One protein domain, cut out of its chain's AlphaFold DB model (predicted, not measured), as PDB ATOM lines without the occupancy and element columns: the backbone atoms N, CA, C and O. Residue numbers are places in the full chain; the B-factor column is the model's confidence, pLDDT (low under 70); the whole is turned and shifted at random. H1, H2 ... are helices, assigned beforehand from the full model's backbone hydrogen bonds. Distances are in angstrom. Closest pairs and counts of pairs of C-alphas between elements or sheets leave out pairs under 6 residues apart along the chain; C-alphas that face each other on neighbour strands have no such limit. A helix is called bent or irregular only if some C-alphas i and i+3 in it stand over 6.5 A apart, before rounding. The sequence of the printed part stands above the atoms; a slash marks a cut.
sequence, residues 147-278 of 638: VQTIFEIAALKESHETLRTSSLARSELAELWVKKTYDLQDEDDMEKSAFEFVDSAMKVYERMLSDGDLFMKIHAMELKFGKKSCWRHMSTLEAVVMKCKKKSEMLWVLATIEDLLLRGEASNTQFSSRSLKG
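Overview. This is residues 147 to 278 of the 638 residues of the protein "Hypothetical protein" of Symbiodinium pilosum (UniProt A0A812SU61). The long helix H3 is the spine of this domain: H1 and H2 cross it, and H5 packs across its later part, with the small H7 packed on H5. Beyond the end of H3, H4 and H6 lie side by side as a pair, while residues 161 to 166 and 183 to 189 stick out around H1 and H2. The printed part has 132 residues with seven named helices, H1 to H7 in order along the chain, and no named strand; the class is all helix. It is compact, with a radius of gyration of the C-alphas of 16.0 A, and spans 47 by 32 by 26 A.

Along the chain. Find C-alpha 188 at (-20.992, 4.044, -51.725); from there H3, residues 188 to 209, runs 30.1 A to C-alpha 209 at (-11.868, 10.962, -23.876). H3 is only just irregular, with C-alphas 206 and 209 6.6 A apart. Before it come H1, residues 147 to 163 and 24.7 A long, beginning at C-alpha 147 at (-15.091, 3.787, -26.424), and H2, residues 170 to 181 and 16.0 A. After it look for H4, residues 212 to 228, 22.6 A; it has a kink of 59 degrees near residue 222 and is irregular, with C-alphas 224 and 227 9.6 A apart. H5 is residues 234 to 243, 14.4 A, H6 is 247 to 262, 22.4 A, and H7 is 273 to 277, 6.0 A.

Arrangement. Start at H3, the hub, which touches four helices. H2 touches it at a steep tilt of 67 degrees, opposite ways, closest at the C-alphas of Ala 174 and Phe 195, 5.1 A apart. H1 touches H3 with residues 150 to 154 alone, about perpendicular at 88 degrees; the closest C-alphas, of Ile 150 and Ala 201, are 5.2 A apart. H5 touches H3 at a steep tilt of 55 degrees, the same way, with the C-alphas of Val 204 and Glu 238 closest at 5.8 A. H3 and H4 only just touch, with 3 pairs of C-alphas within 8 A, and only at the corner by their link; Leu 209 and Phe 215 have the closest C-alphas, 4.7 A apart. Farther out, H4 touches H6 at a shallow tilt of 30 degrees, the same way; the closest C-alphas, of Leu 214 and Leu 251, are 6.2 A apart. H7 touches H5, where the closest C-alphas, of Thr 236 and Ser 273, are 4.6 A apart. H1 and H6 are apart. Every O i to N i+4 pair is within hydrogen-bond range in H1, H2, H5, H6 and H7, against 17 of 18 in H3 and 11 of 13 in H4.

Size, cuts and confidence. The C-alphas farthest apart, of Thr 165 and Glu 265, are 50.6 A apart. The printed part has no cut and no long link. The mean pLDDT of the printed part is 92.1, and residues 182 to 192 are under 70.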
ATOM      1  N   VAL A 147     -16.235   3.064 -27.000       96.94
ATOM      2  CA  VAL A 147     -15.091   3.787 -26.424       96.94
ATOM      3  C   VAL A 147     -13.771   3.179 -26.899       96.94
ATOM      4  O   VAL A 147     -12.902   3.914 -27.358       96.94
ATOM      5  N   GLN A 148     -13.640   1.848 -26.877       96.44
ATOM      6  CA  GLN A 148     -12.453   1.160 -27.398       96.44
ATOM      7  C   GLN A 148     -12.217   1.470 -28.881       96.44
ATOM      8  O   GLN A 148     -11.090   1.773 -29.257       96.44
ATOM      9  N   THR A 149     -13.265   1.460 -29.707       95.38
ATOM     10  CA  THR A 149     -13.158   1.812 -31.129       95.38
ATOM     11  C   THR A 149     -12.733   3.269 -31.335       95.38
ATOM     12  O   THR A 149     -11.931   3.541 -32.223       95.38
ATOM     13  N   ILE A 150     -13.197   4.213 -30.504       97.25
ATOM     14  CA  ILE A 150     -12.721   5.608 -30.564       97.25
ATOM     15  C   ILE A 150     -11.214   5.680 -30.287       97.25
ATOM     16  O   ILE A 150     -10.495   6.356 -31.021       97.25
ATOM     17  N   PHE A 151     -10.725   4.965 -29.270       98.06
ATOM     18  CA  PHE A 151      -9.290   4.903 -28.978       98.06
ATOM     19  C   PHE A 151      -8.490   4.228 -30.098       98.06
ATOM     20  O   PHE A 151      -7.395   4.686 -30.402       98.06
ATOM     21  N   GLU A 152      -9.020   3.188 -30.747       96.69
ATOM     22  CA  GLU A 152      -8.374   2.565 -31.912       96.69
ATOM     23  C   GLU A 152      -8.238   3.554 -33.080       96.69
ATOM     24  O   GLU A 152      -7.169   3.642 -33.683       96.69
ATOM     25  N   ILE A 153      -9.276   4.348 -33.362       96.12
ATOM     26  CA  ILE A 153      -9.235   5.401 -34.390       96.12
ATOM     27  C   ILE A 153      -8.216   6.489 -34.018       96.12
ATOM     28  O   ILE A 153      -7.429   6.913 -34.868       96.12
ATOM     29  N   ALA A 154      -8.196   6.922 -32.756       97.50
ATOM     30  CA  ALA A 154      -7.246   7.919 -32.275       97.50
ATOM     31  C   ALA A 154      -5.792   7.418 -32.358       97.50
ATOM     32  O   ALA A 154      -4.930   8.127 -32.872       97.50
ATOM     33  N   ALA A 155      -5.534   6.173 -31.947       96.12
ATOM     34  CA  ALA A 155      -4.218   5.541 -32.046       96.12
ATOM     35  C   ALA A 155      -3.787   5.328 -33.509       96.12
ATOM     36  O   ALA A 155      -2.614   5.493 -33.852       96.12
ATOM     37  N   LEU A 156      -4.727   5.005 -34.406       94.50
ATOM     38  CA  LEU A 156      -4.452   4.930 -35.840       94.50
ATOM     39  C   LEU A 156      -4.014   6.295 -36.387       94.50
ATOM     40  O   LEU A 156      -3.018   6.370 -37.104       94.50
ATOM     41  N   LYS A 157      -4.712   7.376 -36.019       95.69
ATOM     42  CA  LYS A 157      -4.321   8.742 -36.389       95.69
ATOM     43  C   LYS A 157      -2.924   9.080 -35.867       95.69
ATOM     44  O   LYS A 157      -2.076   9.475 -36.659       95.69
ATOM     45  N   GLU A 158      -2.673   8.863 -34.577       95.50
ATOM     46  CA  GLU A 158      -1.389   9.163 -33.929       95.50
ATOM     47  C   GLU A 158      -0.222   8.389 -34.561       95.50
ATOM     48  O   GLU A 158       0.816   8.966 -34.890       95.50
ATOM     49  N   SER A 159      -0.395   7.088 -34.809       93.81
ATOM     50  CA  SER A 159       0.638   6.260 -35.446       93.81
ATOM     51  C   SER A 159       0.955   6.713 -36.876       93.81
ATOM     52  O   SER A 159       2.123   6.765 -37.265       93.81
ATOM     53  N   HIS A 160      -0.057   7.108 -37.653       93.69
ATOM     54  CA  HIS A 160       0.145   7.636 -39.002       93.69
ATOM     55  C   HIS A 160       0.761   9.038 -39.010       93.69
ATOM     56  O   HIS A 160       1.595   9.322 -39.870       93.69
ATOM     57  N   GLU A 161       0.385   9.897 -38.064       95.31
ATOM     58  CA  GLU A 161       0.976  11.229 -37.886       95.31
ATOM     59  C   GLU A 161       2.407  11.159 -37.339       95.31
ATOM     60  O   GLU A 161       3.200  12.044 -37.616       95.31
ATOM     61  N   THR A 162       2.796  10.084 -36.649       93.50
ATOM     62  CA  THR A 162       4.201   9.858 -36.257       93.50
ATOM     63  C   THR A 162       5.083   9.527 -37.468       93.50
ATOM     64  O   THR A 162       6.263   9.870 -37.507       93.50
ATOM     65  N   LEU A 163       4.518   8.860 -38.479       91.19
ATOM     66  CA  LEU A 163       5.223   8.464 -39.705       91.19
ATOM     67  C   LEU A 163       5.194   9.541 -40.803       91.19
ATOM     68  O   LEU A 163       5.965   9.462 -41.760       91.19
ATOM     69  N   ARG A 164       4.298  10.527 -40.698       89.69
ATOM     70  CA  ARG A 164       4.128  11.623 -41.661       89.69
ATOM     71  C   ARG A 164       4.538  12.947 -41.028       89.69
ATOM     72  O   ARG A 164       4.272  13.202 -39.870       89.69
ATOM     73  N   THR A 165       5.105  13.862 -41.805       85.12
ATOM     74  CA  THR A 165       5.417  15.220 -41.318       85.12
ATOM     75  C   THR A 165       4.190  16.134 -41.195       85.12
ATOM     76  O   THR A 165       4.339  17.301 -40.845       85.12
ATOM     77  N   SER A 166       2.985  15.654 -41.520       90.69
ATOM     78  CA  SER A 166       1.754  16.452 -41.568       90.69
ATOM     79  C   SER A 166       0.612  15.795 -40.796       90.69
ATOM     80  O   SER A 166       0.491  14.570 -40.797       90.69
ATOM     81  N   SER A 167      -0.270  16.620 -40.218       92.38
ATOM     82  CA  SER A 167      -1.516  16.132 -39.617       92.38
ATOM     83  C   SER A 167      -2.415  15.482 -40.669       92.38
ATOM     84  O   SER A 167      -2.535  15.974 -41.790       92.38
ATOM     85  N   LEU A 168      -3.036  14.370 -40.288       93.81
ATOM     86  CA  LEU A 168      -3.981  13.611 -41.091       93.81
ATOM     87  C   LEU A 168      -5.378  14.232 -40.975       93.81
ATOM     88  O   LEU A 168      -5.939  14.317 -39.874       93.81
ATOM     89  N   ALA A 169      -5.962  14.641 -42.100       94.81
ATOM     90  CA  ALA A 169      -7.323  15.160 -42.106       94.81
ATOM     91  C   ALA A 169      -8.331  14.064 -41.715       94.81
ATOM     92  O   ALA A 169      -8.103  12.874 -41.927       94.81
ATOM     93  N   ARG A 170      -9.485  14.450 -41.152       95.06
ATOM     94  CA  ARG A 170     -10.518  13.479 -40.740       95.06
ATOM     95  C   ARG A 170     -11.090  12.678 -41.912       95.06
ATOM     96  O   ARG A 170     -11.440  11.520 -41.723       95.06
ATOM     97  N   SER A 171     -11.149  13.269 -43.106       93.69
ATOM     98  CA  SER A 171     -11.545  12.575 -44.338       93.69
ATOM     99  C   SER A 171     -10.541  11.493 -44.720       93.69
ATOM    100  O   SER A 171     -10.925  10.345 -44.904       93.69
ATOM    101  N   GLU A 172      -9.250  11.824 -44.714       93.69
ATOM    102  CA  GLU A 172      -8.174  10.867 -44.998       93.69
ATOM    103  C   GLU A 172      -8.115   9.747 -43.949       93.69
ATOM    104  O   GLU A 172      -7.860   8.591 -44.280       93.69
ATOM    105  N   LEU A 173      -8.367  10.069 -42.674       94.69
ATOM    106  CA  LEU A 173      -8.464   9.071 -41.608       94.69
ATOM    107  C   LEU A 173      -9.659   8.135 -41.816       94.69
ATOM    108  O   LEU A 173      -9.534   6.940 -41.565       94.69
ATOM    109  N   ALA A 174     -10.799   8.655 -42.277       93.06
ATOM    110  CA  ALA A 174     -11.972   7.843 -42.580       93.06
ATOM    111  C   ALA A 174     -11.716   6.889 -43.751       93.06
ATOM    112  O   ALA A 174     -11.986   5.697 -43.625       93.06
ATOM    113  N   GLU A 175     -11.120   7.377 -44.840       90.44
ATOM    114  CA  GLU A 175     -10.698   6.541 -45.971       90.44
ATOM    115  C   GLU A 175      -9.717   5.449 -45.526       90.44
ATOM    116  O   GLU A 175      -9.860   4.278 -45.888       90.44
ATOM    117  N   LEU A 176      -8.732   5.815 -44.698       90.56
ATOM    118  CA  LEU A 176      -7.764   4.874 -44.150       90.56
ATOM    119  C   LEU A 176      -8.434   3.816 -43.269       90.56
ATOM    120  O   LEU A 176      -8.108   2.637 -43.398       90.56
ATOM    121  N   TRP A 177      -9.352   4.229 -42.391       90.25
ATOM    122  CA  TRP A 177     -10.125   3.327 -41.541       90.25
ATOM    123  C   TRP A 177     -10.905   2.337 -42.402       90.25
ATOM    124  O   TRP A 177     -10.692   1.136 -42.275       90.25
ATOM    125  N   VAL A 178     -11.698   2.826 -43.363       86.19
ATOM    126  CA  VAL A 178     -12.506   1.975 -44.248       86.19
ATOM    127  C   VAL A 178     -11.641   0.958 -44.980       86.19
ATOM    128  O   VAL A 178     -11.893  -0.243 -44.900       86.19
ATOM    129  N   LYS A 179     -10.569   1.435 -45.620       82.31
ATOM    130  CA  LYS A 179      -9.641   0.610 -46.398       82.31
ATOM    131  C   LYS A 179      -8.954  -0.480 -45.570       82.31
ATOM    132  O   LYS A 179      -8.484  -1.463 -46.136       82.31
ATOM    133  N   LYS A 180      -8.802  -0.278 -44.259       81.12
ATOM    134  CA  LYS A 180      -8.073  -1.189 -43.367       81.12
ATOM    135  C   LYS A 180      -8.981  -2.090 -42.540       81.12
ATOM    136  O   LYS A 180      -8.506  -3.133 -42.102       81.12
ATOM    137  N   THR A 181     -10.236  -1.705 -42.309       76.94
ATOM    138  CA  THR A 181     -11.157  -2.462 -41.448       76.94
ATOM    139  C   THR A 181     -12.238  -3.219 -42.205       76.94
ATOM    140  O   THR A 181     -12.802  -4.151 -41.636       76.94
ATOM    141  N   TYR A 182     -12.553  -2.839 -43.446       68.75
ATOM    142  CA  TYR A 182     -13.548  -3.541 -44.254       68.75
ATOM    143  C   TYR A 182     -12.888  -4.297 -45.402       68.75
ATOM    144  O   TYR A 182     -12.242  -3.714 -46.268       68.75
ATOM    145  N   ASP A 183     -13.131  -5.605 -45.437       60.34
ATOM    146  CA  ASP A 183     -12.810  -6.469 -46.578       60.34
ATOM    147  C   ASP A 183     -13.824  -6.336 -47.733       60.34
ATOM    148  O   ASP A 183     -13.646  -6.937 -48.793       60.34
ATOM    149  N   LEU A 184     -14.891  -5.551 -47.539       52.72
ATOM    150  CA  LEU A 184     -15.970  -5.324 -48.500       52.72
ATOM    151  C   LEU A 184     -15.818  -3.934 -49.123       52.72
ATOM    152  O   LEU A 184     -15.888  -2.936 -48.413       52.72
ATOM    153  N   GLN A 185     -15.597  -3.877 -50.438       53.53
ATOM    154  CA  GLN A 185     -15.223  -2.650 -51.158       53.53
ATOM    155  C   GLN A 185     -16.391  -1.910 -51.846       53.53
ATOM    156  O   GLN A 185     -16.159  -0.841 -52.391       53.53
ATOM    157  N   ASP A 186     -17.626  -2.429 -51.824       50.88
ATOM    158  CA  ASP A 186     -18.618  -2.111 -52.877       50.88
ATOM    159  C   ASP A 186     -19.918  -1.397 -52.435       50.88
ATOM    160  O   ASP A 186     -20.950  -1.546 -53.088       50.88
ATOM    161  N   GLU A 187     -19.928  -0.598 -51.365       58.59
ATOM    162  CA  GLU A 187     -21.111   0.233 -51.059       58.59
ATOM    163  C   GLU A 187     -20.730   1.708 -50.866       58.59
ATOM    164  O   GLU A 187     -20.128   2.068 -49.858       58.59
ATOM    165  N   ASP A 188     -21.147   2.575 -51.801       58.44
ATOM    166  CA  ASP A 188     -20.992   4.044 -51.725       58.44
ATOM    167  C   ASP A 188     -21.575   4.628 -50.415       58.44
ATOM    168  O   ASP A 188     -21.091   5.626 -49.874       58.44
ATOM    169  N   ASP A 189     -22.591   3.971 -49.840       57.88
ATOM    170  CA  ASP A 189     -23.182   4.338 -48.546       57.88
ATOM    171  C   ASP A 189     -22.243   4.050 -47.347       57.88
ATOM    172  O   ASP A 189     -22.385   4.662 -46.277       57.88
ATOM    173  N   MET A 190     -21.246   3.166 -47.501       62.62
ATOM    174  CA  MET A 190     -20.256   2.877 -46.455       62.62
ATOM    175  C   MET A 190     -19.238   4.003 -46.282       62.62
ATOM    176  O   MET A 190     -18.883   4.310 -45.146       62.62
ATOM    177  N   GLU A 191     -18.798   4.664 -47.354       62.31
ATOM    178  CA  GLU A 191     -17.826   5.762 -47.237       62.31
ATOM    179  C   GLU A 191     -18.414   6.954 -46.475       62.31
ATOM    180  O   GLU A 191     -17.802   7.481 -45.540       62.31
ATOM    181  N   LYS A 192     -19.651   7.340 -46.812       66.31
ATOM    182  CA  LYS A 192     -20.340   8.450 -46.145       66.31
ATOM    183  C   LYS A 192     -20.605   8.152 -44.670       66.31
ATOM    184  O   LYS A 192     -20.358   9.001 -43.813       66.31
ATOM    185  N   SER A 193     -21.077   6.943 -44.366       80.44
ATOM    186  CA  SER A 193     -21.324   6.532 -42.981       80.44
ATOM    187  C   SER A 193     -20.028   6.382 -42.176       80.44
ATOM    188  O   SER A 193     -20.010   6.709 -40.988       80.44
ATOM    189  N   ALA A 194     -18.924   5.976 -42.810       84.62
ATOM    190  CA  ALA A 194     -17.622   5.894 -42.163       84.62
ATOM    191  C   ALA A 194     -17.019   7.268 -41.857       84.62
ATOM    192  O   ALA A 194     -16.480   7.448 -40.765       84.62
ATOM    193  N   PHE A 195     -17.140   8.247 -42.761       90.75
ATOM    194  CA  PHE A 195     -16.707   9.616 -42.472       90.75
ATOM    195  C   PHE A 195     -17.466  10.205 -41.284       90.75
ATOM    196  O   PHE A 195     -16.837  10.698 -40.350       90.75
ATOM    197  N   GLU A 196     -18.801  10.112 -41.278       92.12
ATOM    198  CA  GLU A 196     -19.621  10.582 -40.154       92.12
ATOM    199  C   GLU A 196     -19.227   9.880 -38.845       92.12
ATOM    200  O   GLU A 196     -19.098  10.525 -37.805       92.12
ATOM    201  N   PHE A 197     -18.963   8.572 -38.897       92.75
ATOM    202  CA  PHE A 197     -18.525   7.806 -37.734       92.75
ATOM    203  C   PHE A 197     -17.155   8.254 -37.205       92.75
ATOM    204  O   PHE A 197     -17.023   8.506 -36.007       92.75
ATOM    205  N   VAL A 198     -16.147   8.377 -38.075       95.44
ATOM    206  CA  VAL A 198     -14.782   8.786 -37.703       95.44
ATOM    207  C   VAL A 198     -14.747  10.240 -37.241       95.44
ATOM    208  O   VAL A 198     -14.085  10.553 -36.252       95.44
ATOM    209  N   ASP A 199     -15.497  11.130 -37.889       96.19
ATOM    210  CA  ASP A 199     -15.608  12.524 -37.468       96.19
ATOM    211  C   ASP A 199     -16.243  12.642 -36.073       96.19
ATOM    212  O   ASP A 199     -15.698  13.328 -35.203       96.19
ATOM    213  N   SER A 200     -17.337  11.916 -35.809       97.06
ATOM    214  CA  SER A 200     -17.935  11.846 -34.471       97.06
ATOM    215  C   SER A 200     -16.987  11.226 -33.442       97.06
ATOM    216  O   SER A 200     -16.872  11.757 -32.335       97.06
ATOM    217  N   ALA A 201     -16.265  10.160 -33.799       97.56
ATOM    218  CA  ALA A 201     -15.283   9.520 -32.927       97.56
ATOM    219  C   ALA A 201     -14.181  10.498 -32.506       97.56
ATOM    220  O   ALA A 201     -13.922  10.661 -31.314       97.56
ATOM    221  N   MET A 202     -13.590  11.214 -33.466       98.12
ATOM    222  CA  MET A 202     -12.529  12.182 -33.191       98.12
ATOM    223  C   MET A 202     -13.029  13.379 -32.382       98.12
ATOM    224  O   MET A 202     -12.352  13.805 -31.451       98.12
ATOM    225  N   LYS A 203     -14.247  13.878 -32.645       97.75
ATOM    226  CA  LYS A 203     -14.876  14.913 -31.802       97.75
ATOM    227  C   LYS A 203     -15.016  14.460 -30.349       97.75
ATOM    228  O   LYS A 203     -14.757  15.247 -29.439       97.75
ATOM    229  N   VAL A 204     -15.452  13.218 -30.131       98.44
ATOM    230  CA  VAL A 204     -15.593  12.634 -28.790       98.44
ATOM    231  C   VAL A 204     -14.235  12.431 -28.131       98.44
ATOM    232  O   VAL A 204     -14.076  12.770 -26.959       98.44
ATOM    233  N   TYR A 205     -13.243  11.954 -28.877       98.56
ATOM    234  CA  TYR A 205     -11.890  11.790 -28.369       98.56
ATOM    235  C   TYR A 205     -11.285  13.121 -27.906       98.56
ATOM    236  O   TYR A 205     -10.950  13.285 -26.734       98.56
ATOM    237  N   GLU A 206     -11.221  14.105 -28.799       97.88
ATOM    238  CA  GLU A 206     -10.565  15.395 -28.558       97.88
ATOM    239  C   GLU A 206     -11.241  16.218 -27.455       97.88
ATOM    240  O   GLU A 206     -10.572  16.953 -26.740       97.88
ATOM    241  N   ARG A 207     -12.571  16.130 -27.314       98.06
ATOM    242  CA  ARG A 207     -13.314  16.961 -26.348       98.06
ATOM    243  C   ARG A 207     -13.666  16.253 -25.047       98.06
ATOM    244  O   ARG A 207     -14.088  16.934 -24.116       98.06
ATOM    245  N   MET A 208     -13.567  14.924 -24.994       98.00
ATOM    246  CA  MET A 208     -14.035  14.148 -23.846       98.00
ATOM    247  C   MET A 208     -13.070  13.046 -23.413       98.00
ATOM    248  O   MET A 208     -12.696  13.022 -22.250       98.00
ATOM    249  N   LEU A 209     -12.656  12.135 -24.300       98.25
ATOM    250  CA  LEU A 209     -11.868  10.962 -23.876       98.25
ATOM    251  C   LEU A 209     -10.370  11.238 -23.692       98.25
ATOM    252  O   LEU A 209      -9.698  10.467 -23.019       98.25
ATOM    253  N   SER A 210      -9.849  12.317 -24.273       97.94
ATOM    254  CA  SER A 210      -8.470  12.776 -24.051       97.94
ATOM    255  C   SER A 210      -8.295  13.549 -22.737       97.94
ATOM    256  O   SER A 210      -7.167  13.747 -22.291       97.94
ATOM    257  N   ASP A 211      -9.391  13.959 -22.090       98.38
ATOM    258  CA  ASP A 211      -9.370  14.573 -20.762       98.38
ATOM    259  C   ASP A 211      -9.509  13.494 -19.677       98.38
ATOM    260  O   ASP A 211     -10.472  12.725 -19.673       98.38
ATOM    261  N   GLY A 212      -8.557  13.453 -18.741       98.12
ATOM    262  CA  GLY A 212      -8.489  12.405 -17.720       98.12
ATOM    263  C   GLY A 212      -9.742  12.306 -16.843       98.12
ATOM    264  O   GLY A 212     -10.223  11.202 -16.594       98.12
ATOM    265  N   ASP A 213     -10.322  13.433 -16.422       97.69
ATOM    266  CA  ASP A 213     -11.471  13.431 -15.505       97.69
ATOM    267  C   ASP A 213     -12.743  12.935 -16.202       97.69
ATOM    268  O   ASP A 213     -13.491  12.110 -15.666       97.69
ATOM    269  N   LEU A 214     -12.983  13.422 -17.424       98.31
ATOM    270  CA  LEU A 214     -14.118  13.004 -18.246       98.31
ATOM    271  C   LEU A 214     -14.002  11.528 -18.647       98.31
ATOM    272  O   LEU A 214     -14.984  10.784 -18.548       98.31
ATOM    273  N   PHE A 215     -12.802  11.086 -19.036       98.31
ATOM    274  CA  PHE A 215     -12.534   9.687 -19.351       98.31
ATOM    275  C   PHE A 215     -12.809   8.777 -18.154       98.31
ATOM    276  O   PHE A 215     -13.524   7.787 -18.305       98.31
ATOM    277  N   MET A 216     -12.323   9.123 -16.958       97.88
ATOM    278  CA  MET A 216     -12.518   8.296 -15.764       97.88
ATOM    279  C   MET A 216     -14.000   8.088 -15.429       97.88
ATOM    280  O   MET A 216     -14.390   6.987 -15.038       97.88
ATOM    281  N   LYS A 217     -14.855   9.097 -15.650       97.25
ATOM    282  CA  LYS A 217     -16.313   8.962 -15.477       97.25
ATOM    283  C   LYS A 217     -16.946   7.993 -16.471       97.25
ATOM    284  O   LYS A 217     -17.777   7.168 -16.088       97.25
ATOM    285  N   ILE A 218     -16.546   8.055 -17.738       97.94
ATOM    286  CA  ILE A 218     -17.031   7.121 -18.765       97.94
ATOM    287  C   ILE A 218     -16.520   5.711 -18.495       97.94
ATOM    288  O   ILE A 218     -17.299   4.757 -18.533       97.94
ATOM    289  N   HIS A 219     -15.233   5.588 -18.185       97.25
ATOM    290  CA  HIS A 219     -14.580   4.316 -17.937       97.25
ATOM    291  C   HIS A 219     -15.181   3.598 -16.724       97.25
ATOM    292  O   HIS A 219     -15.456   2.406 -16.807       97.25
ATOM    293  N   ALA A 220     -15.484   4.316 -15.636       96.69
ATOM    294  CA  ALA A 220     -16.167   3.745 -14.475       96.69
ATOM    295  C   ALA A 220     -17.538   3.143 -14.845       96.69
ATOM    296  O   ALA A 220     -17.879   2.038 -14.412       96.69
ATOM    297  N   MET A 221     -18.310   3.824 -15.698       96.88
ATOM    298  CA  MET A 221     -19.591   3.304 -16.187       96.88
ATOM    299  C   MET A 221     -19.418   2.120 -17.147       96.88
ATOM    300  O   MET A 221     -20.185   1.159 -17.071       96.88
ATOM    301  N   GLU A 222     -18.418   2.142 -18.030       96.00
ATOM    302  CA  GLU A 222     -18.102   0.985 -18.875       96.00
ATOM    303  C   GLU A 222     -17.641  -0.223 -18.058       96.00
ATOM    304  O   GLU A 222     -18.087  -1.333 -18.331       96.00
ATOM    305  N   LEU A 223     -16.820  -0.032 -17.025       96.50
ATOM    306  CA  LEU A 223     -16.385  -1.114 -16.145       96.50
ATOM    307  C   LEU A 223     -17.578  -1.747 -15.418       96.50
ATOM    308  O   LEU A 223     -17.664  -2.968 -15.305       96.50
ATOM    309  N   LYS A 224     -18.528  -0.919 -14.972       96.62
ATOM    310  CA  LYS A 224     -19.720  -1.375 -14.248       96.62
ATOM    311  C   LYS A 224     -20.749  -2.071 -15.143       96.62
ATOM    312  O   LYS A 224     -21.340  -3.066 -14.730       96.62
ATOM    313  N   PHE A 225     -21.012  -1.544 -16.339       96.25
ATOM    314  CA  PHE A 225     -22.124  -2.001 -17.187       96.25
ATOM    315  C   PHE A 225     -21.686  -2.756 -18.451       96.25
ATOM    316  O   PHE A 225     -22.524  -3.349 -19.140       96.25
ATOM    317  N   GLY A 226     -20.397  -2.742 -18.789       94.19
ATOM    318  CA  GLY A 226     -19.851  -3.318 -20.012       94.19
ATOM    319  C   GLY A 226     -20.594  -2.828 -21.257       94.19
ATOM    320  O   GLY A 226     -20.940  -1.655 -21.395       94.19
ATOM    321  N   LYS A 227     -20.945  -3.762 -22.145       90.25
ATOM    322  CA  LYS A 227     -21.687  -3.477 -23.391       90.25
ATOM    323  C   LYS A 227     -23.140  -3.043 -23.190       90.25
ATOM    324  O   LYS A 227     -23.802  -2.640 -24.146       90.25
ATOM    325  N   LYS A 228     -23.649  -3.129 -21.959       95.06
ATOM    326  CA  LYS A 228     -24.975  -2.621 -21.588       95.06
ATOM    327  C   LYS A 228     -24.930  -1.165 -21.119       95.06
ATOM    328  O   LYS A 228     -25.987  -0.616 -20.833       95.06
ATOM    329  N   SER A 229     -23.745  -0.556 -21.053       96.69
ATOM    330  CA  SER A 229     -23.569   0.863 -20.745       96.69
ATOM    331  C   SER A 229     -24.357   1.758 -21.710       96.69
ATOM    332  O   SER A 229     -24.474   1.460 -22.903       96.69
ATOM    333  N   CYS A 230     -24.853   2.895 -21.220       96.94
ATOM    334  CA  CYS A 230     -25.443   3.949 -22.047       96.94
ATOM    335  C   CYS A 230     -24.458   4.515 -23.085       96.94
ATOM    336  O   CYS A 230     -24.881   5.052 -24.110       96.94
ATOM    337  N   TRP A 231     -23.155   4.309 -22.875       96.94
ATOM    338  CA  TRP A 231     -22.075   4.697 -23.787       96.94
ATOM    339  C   TRP A 231     -21.845   3.718 -24.939       96.94
ATOM    340  O   TRP A 231     -20.968   3.942 -25.768       96.94
ATOM    341  N   ARG A 232     -22.654   2.653 -25.048       94.62
ATOM    342  CA  ARG A 232     -22.527   1.663 -26.130       94.62
ATOM    343  C   ARG A 232     -22.687   2.254 -27.532       94.62
ATOM    344  O   ARG A 232     -22.250   1.619 -28.482       94.62
ATOM    345  N   HIS A 233     -23.312   3.425 -27.669       94.31
ATOM    346  CA  HIS A 233     -23.591   4.072 -28.954       94.31
ATOM    347  C   HIS A 233     -22.819   5.386 -29.097       94.31
ATOM    348  O   HIS A 233     -22.978   6.284 -28.269       94.31
ATOM    349  N   MET A 234     -22.073   5.539 -30.199       96.12
ATOM    350  CA  MET A 234     -21.314   6.761 -30.528       96.12
ATOM    351  C   MET A 234     -22.181   8.021 -30.454       96.12
ATOM    352  O   MET A 234     -21.789   9.038 -29.887       96.12
ATOM    353  N   SER A 235     -23.407   7.930 -30.972       96.00
ATOM    354  CA  SER A 235     -24.339   9.055 -31.042       96.00
ATOM    355  C   SER A 235     -24.764   9.595 -29.673       96.00
ATOM    356  O   SER A 235     -25.184  10.753 -29.600       96.00
ATOM    357  N   THR A 236     -24.675   8.791 -28.604       96.69
ATOM    358  CA  THR A 236     -24.931   9.219 -27.221       96.69
ATOM    359  C   THR A 236     -23.755  10.037 -26.684       96.69
ATOM    360  O   THR A 236     -23.974  11.118 -26.145       96.69
ATOM    361  N   LEU A 237     -22.514   9.585 -26.890       97.94
ATOM    362  CA  LEU A 237     -21.311  10.332 -26.494       97.94
ATOM    363  C   LEU A 237     -21.196  11.650 -27.270       97.94
ATOM    364  O   LEU A 237     -21.029  12.718 -26.682       97.94
ATOM    365  N   GLU A 238     -21.385  11.597 -28.587       97.31
ATOM    366  CA  GLU A 238     -21.379  12.784 -29.438       97.31
ATOM    367  C   GLU A 238     -22.475  13.780 -29.022       97.31
ATOM    368  O   GLU A 238     -22.286  14.993 -29.089       97.31
ATOM    369  N   ALA A 239     -23.628  13.296 -28.540       96.69
ATOM    370  CA  ALA A 239     -24.678  14.170 -28.028       96.69
ATOM    371  C   ALA A 239     -24.197  15.056 -26.880       96.69
ATOM    372  O   ALA A 239     -24.443  16.264 -26.920       96.69
ATOM    373  N   VAL A 240     -23.485  14.469 -25.917       97.81
ATOM    374  CA  VAL A 240     -22.916  15.188 -24.772       97.81
ATOM    375  C   VAL A 240     -21.919  16.238 -25.251       97.81
ATOM    376  O   VAL A 240     -22.050  17.404 -24.882       97.81
ATOM    377  N   VAL A 241     -20.999  15.866 -26.151       97.56
ATOM    378  CA  VAL A 241     -20.020  16.801 -26.738       97.56
ATOM    379  C   VAL A 241     -20.701  17.973 -27.434       97.56
ATOM    380  O   VAL A 241     -20.292  19.122 -27.276       97.56
ATOM    381  N   MET A 242     -21.730  17.705 -28.234       95.44
ATOM    382  CA  MET A 242     -22.372  18.734 -29.051       95.44
ATOM    383  C   MET A 242     -23.232  19.699 -28.233       95.44
ATOM    384  O   MET A 242     -23.385  20.853 -28.634       95.44
ATOM    385  N   LYS A 243     -23.800  19.256 -27.106       95.12
ATOM    386  CA  LYS A 243     -24.628  20.111 -26.241       95.12
ATOM    387  C   LYS A 243     -23.831  20.840 -25.168       95.12
ATOM    388  O   LYS A 243     -24.127  22.002 -24.905       95.12
ATOM    389  N   CYS A 244     -22.827  20.197 -24.584       97.00
ATOM    390  CA  CYS A 244     -21.994  20.805 -23.553       97.00
ATOM    391  C   CYS A 244     -20.861  21.602 -24.208       97.00
ATOM    392  O   CYS A 244     -20.071  21.072 -24.995       97.00
ATOM    393  N   LYS A 245     -20.757  22.889 -23.887       95.38
ATOM    394  CA  LYS A 245     -19.707  23.776 -24.401       95.38
ATOM    395  C   LYS A 245     -18.466  23.734 -23.520       95.38
ATOM    396  O   LYS A 245     -17.358  23.849 -24.038       95.38
ATOM    397  N   LYS A 246     -18.641  23.546 -22.209       97.62
ATOM    398  CA  LYS A 246     -17.561  23.592 -21.210       97.62
ATOM    399  C   LYS A 246     -17.282  22.214 -20.604       97.62
ATOM    400  O   LYS A 246     -18.200  21.417 -20.428       97.62
ATOM    401  N   LYS A 247     -16.033  21.973 -20.177       97.50
ATOM    402  CA  LYS A 247     -15.641  20.754 -19.435       97.50
ATOM    403  C   LYS A 247     -16.522  20.524 -18.203       97.50
ATOM    404  O   LYS A 247     -17.008  19.419 -17.989       97.50
ATOM    405  N   SER A 248     -16.788  21.576 -17.428       97.62
ATOM    406  CA  SER A 248     -17.615  21.473 -16.220       97.62
ATOM    407  C   SER A 248     -19.064  21.070 -16.514       97.62
ATOM    408  O   SER A 248     -19.687  20.407 -15.697       97.62
ATOM    409  N   GLU A 249     -19.610  21.433 -17.679       98.06
ATOM    410  CA  GLU A 249     -20.952  21.008 -18.106       98.06
ATOM    411  C   GLU A 249     -20.975  19.518 -18.453       98.06
ATOM    412  O   GLU A 249     -21.903  18.814 -18.068       98.06
ATOM    413  N   MET A 250     -19.930  19.022 -19.126       98.50
ATOM    414  CA  MET A 250     -19.790  17.592 -19.413       98.50
ATOM    415  C   MET A 250     -19.644  16.779 -18.125       98.50
ATOM    416  O   MET A 250     -20.337  15.780 -17.965       98.50
ATOM    417  N   LEU A 251     -18.803  17.230 -17.185       98.25
ATOM    418  CA  LEU A 251     -18.646  16.581 -15.878       98.25
ATOM    419  C   LEU A 251     -19.970  16.526 -15.117       98.25
ATOM    420  O   LEU A 251     -20.317  15.471 -14.590       98.25
ATOM    421  N   TRP A 252     -20.716  17.633 -15.107       98.38
ATOM    422  CA  TRP A 252     -22.043  17.692 -14.503       98.38
ATOM    423  C   TRP A 252     -22.983  16.650 -15.118       98.38
ATOM    424  O   TRP A 252     -23.487  15.791 -14.406       98.38
ATOM    425  N   VAL A 253     -23.135  16.647 -16.448       98.50
ATOM    426  CA  VAL A 253     -24.014  15.704 -17.161       98.50
ATOM    427  C   VAL A 253     -23.614  14.244 -16.929       98.50
ATOM    428  O   VAL A 253     -24.477  13.403 -16.674       98.50
ATOM    429  N   LEU A 254     -22.317  13.922 -16.999       98.44
ATOM    430  CA  LEU A 254     -21.827  12.562 -16.759       98.44
ATOM    431  C   LEU A 254     -22.093  12.114 -15.315       98.44
ATOM    432  O   LEU A 254     -22.508  10.975 -15.104       98.44
ATOM    433  N   ALA A 255     -21.901  13.003 -14.338       98.19
ATOM    434  CA  ALA A 255     -22.173  12.721 -12.933       98.19
ATOM    435  C   ALA A 255     -23.677  12.578 -12.645       98.19
ATOM    436  O   ALA A 255     -24.069  11.692 -11.888       98.19
ATOM    437  N   THR A 256     -24.531  13.373 -13.296       98.38
ATOM    438  CA  THR A 256     -25.988  13.220 -13.195       98.38
ATOM    439  C   THR A 256     -26.444  11.862 -13.738       98.38
ATOM    440  O   THR A 256     -27.238  11.181 -13.092       98.38
ATOM    441  N   ILE A 257     -25.925  11.425 -14.894       98.25
ATOM    442  CA  ILE A 257     -26.243  10.103 -15.463       98.25
ATOM    443  C   ILE A 257     -25.802   8.982 -14.517       98.25
ATOM    444  O   ILE A 257     -26.570   8.050 -14.270       98.25
ATOM    445  N   GLU A 258     -24.588   9.082 -13.969       97.50
ATOM    446  CA  GLU A 258     -24.064   8.144 -12.975       97.50
ATOM    447  C   GLU A 258     -25.005   8.035 -11.760       97.50
ATOM    448  O   GLU A 258     -25.372   6.924 -11.374       97.50
ATOM    449  N   ASP A 259     -25.478   9.160 -11.219       96.56
ATOM    450  CA  ASP A 259     -26.378   9.191 -10.058       96.56
ATOM    451  C   ASP A 259     -27.755   8.607 -10.322       96.56
ATOM    452  O   ASP A 259     -28.290   7.882  -9.481       96.56
ATOM    453  N   LEU A 260     -28.343   8.918 -11.477       96.75
ATOM    454  CA  LEU A 260     -29.642   8.370 -11.860       96.75
ATOM    455  C   LEU A 260     -29.564   6.846 -12.026       96.75
ATOM    456  O   LEU A 260     -30.478   6.129 -11.616       96.75
ATOM    457  N   LEU A 261     -28.455   6.338 -12.576       96.44
ATOM    458  CA  LEU A 261     -28.195   4.902 -12.692       96.44
ATOM    459  C   LEU A 261     -27.925   4.246 -11.331       96.44
ATOM    460  O   LEU A 261     -28.376   3.126 -11.097       96.44
ATOM    461  N   LEU A 262     -27.182   4.909 -10.439       92.62
ATOM    462  CA  LEU A 262     -26.865   4.388  -9.106       92.62
ATOM    463  C   LEU A 262     -28.100   4.286  -8.209       92.62
ATOM    464  O   LEU A 262     -28.228   3.306  -7.481       92.62
ATOM    465  N   ARG A 263     -29.010   5.262  -8.289       91.44
ATOM    466  CA  ARG A 263     -30.263   5.289  -7.520       91.44
ATOM    467  C   ARG A 263     -31.374   4.419  -8.111       91.44
ATOM    468  O   ARG A 263     -32.406   4.243  -7.478       91.44
ATOM    469  N   GLY A 264     -31.183   3.885  -9.319       93.81
ATOM    470  CA  GLY A 264     -32.220   3.130 -10.027       93.81
ATOM    471  C   GLY A 264     -33.379   3.994 -10.538       93.81
ATOM    472  O   GLY A 264     -34.412   3.458 -10.928       93.81
ATOM    473  N   GLU A 265     -33.209   5.318 -10.568       94.19
ATOM    474  CA  GLU A 265     -34.183   6.267 -11.126       94.19
ATOM    475  C   GLU A 265     -34.170   6.262 -12.659       94.19
ATOM    476  O   GLU A 265     -35.157   6.625 -13.298       94.19
ATOM    477  N   ALA A 266     -33.061   5.812 -13.255       96.69
ATOM    478  CA  ALA A 266     -32.946   5.596 -14.685       96.69
ATOM    479  C   ALA A 266     -32.271   4.263 -15.033       96.69
ATOM    480  O   ALA A 266     -31.567   3.650 -14.233       96.69
ATOM    481  N   SER A 267     -32.447   3.836 -16.283       97.31
ATOM    482  CA  SER A 267     -31.760   2.679 -16.865       97.31
ATOM    483  C   SER A 267     -30.924   3.080 -18.078       97.31
ATOM    484  O   SER A 267     -31.227   4.048 -18.775       97.31
ATOM    485  N   ASN A 268     -29.891   2.292 -18.388       97.31
ATOM    486  CA  ASN A 268     -28.981   2.565 -19.508       97.31
ATOM    487  C   ASN A 268     -29.699   2.751 -20.861       97.31
ATOM    488  O   ASN A 268     -29.200   3.456 -21.735       97.31
ATOM    489  N   THR A 269     -30.872   2.142 -21.052       96.44
ATOM    490  CA  THR A 269     -31.647   2.232 -22.299       96.44
ATOM    491  C   THR A 269     -32.377   3.566 -22.471       96.44
ATOM    492  O   THR A 269     -32.731   3.911 -23.598       96.44
ATOM    493  N   GLN A 270     -32.575   4.335 -21.397       96.31
ATOM    494  CA  GLN A 270     -33.244   5.639 -21.444       96.31
ATOM    495  C   GLN A 270     -32.330   6.760 -21.962       96.31
ATOM    496  O   GLN A 270     -32.821   7.810 -22.382       96.31
ATOM    497  N   PHE A 271     -31.014   6.536 -22.008       97.00
ATOM    498  CA  PHE A 271     -30.018   7.501 -22.480       97.00
ATOM    499  C   PHE A 271     -29.683   7.283 -23.961       97.00
ATOM    500  O   PHE A 271     -28.622   6.789 -24.340       97.00
ATOM    501  N   SER A 272     -30.629   7.649 -24.821       95.56
ATOM    502  CA  SER A 272     -30.447   7.675 -26.272       95.56
ATOM    503  C   SER A 272     -30.055   9.076 -26.747       95.56
ATOM    504  O   SER A 272     -30.440  10.075 -26.141       95.56
ATOM    505  N   SER A 273     -29.383   9.179 -27.898       94.44
ATOM    506  CA  SER A 273     -29.103  10.476 -28.540       94.44
ATOM    507  C   SER A 273     -30.360  11.358 -28.668       94.44
ATOM    508  O   SER A 273     -30.297  12.565 -28.441       94.44
ATOM    509  N   ARG A 274     -31.530  10.753 -28.938       93.56
ATOM    510  CA  ARG A 274     -32.821  11.455 -29.033       93.56
ATOM    511  C   ARG A 274     -33.326  11.969 -27.683       93.56
ATOM    512  O   ARG A 274     -33.770  13.108 -27.621       93.56
ATOM    513  N   SER A 275     -33.286  11.163 -26.623       95.19
ATOM    514  CA  SER A 275     -33.747  11.599 -25.294       95.19
ATOM    515  C   SER A 275     -32.813  12.642 -24.681       95.19
ATOM    516  O   SER A 275     -33.284  13.588 -24.058       95.19
ATOM    517  N   LEU A 276     -31.505  12.534 -24.929       96.25
ATOM    518  CA  LEU A 276     -30.535  13.520 -24.463       96.25
ATOM    519  C   LEU A 276     -30.664  14.866 -25.195       96.25
ATOM    520  O   LEU A 276     -30.634  15.909 -24.545       96.25
ATOM    521  N   LYS A 277     -30.806  14.858 -26.532       93.62
ATOM    522  CA  LYS A 277     -30.879  16.086 -27.354       93.62
ATOM    523  C   LYS A 277     -32.275  16.714 -27.432       93.62
ATOM    524  O   LYS A 277     -32.351  17.907 -27.712       93.62
ATOM    525  N   GLY A 278     -33.337  15.926 -27.248       92.06
ATOM    526  CA  GLY A 278     -34.708  16.288 -27.619       92.06
ATOM    527  C   GLY A 278     -35.059  15.862 -29.057       92.06
ATOM    528  O   GLY A 278     -34.191  15.528 -29.868       92.06
TER     529      GLY A 278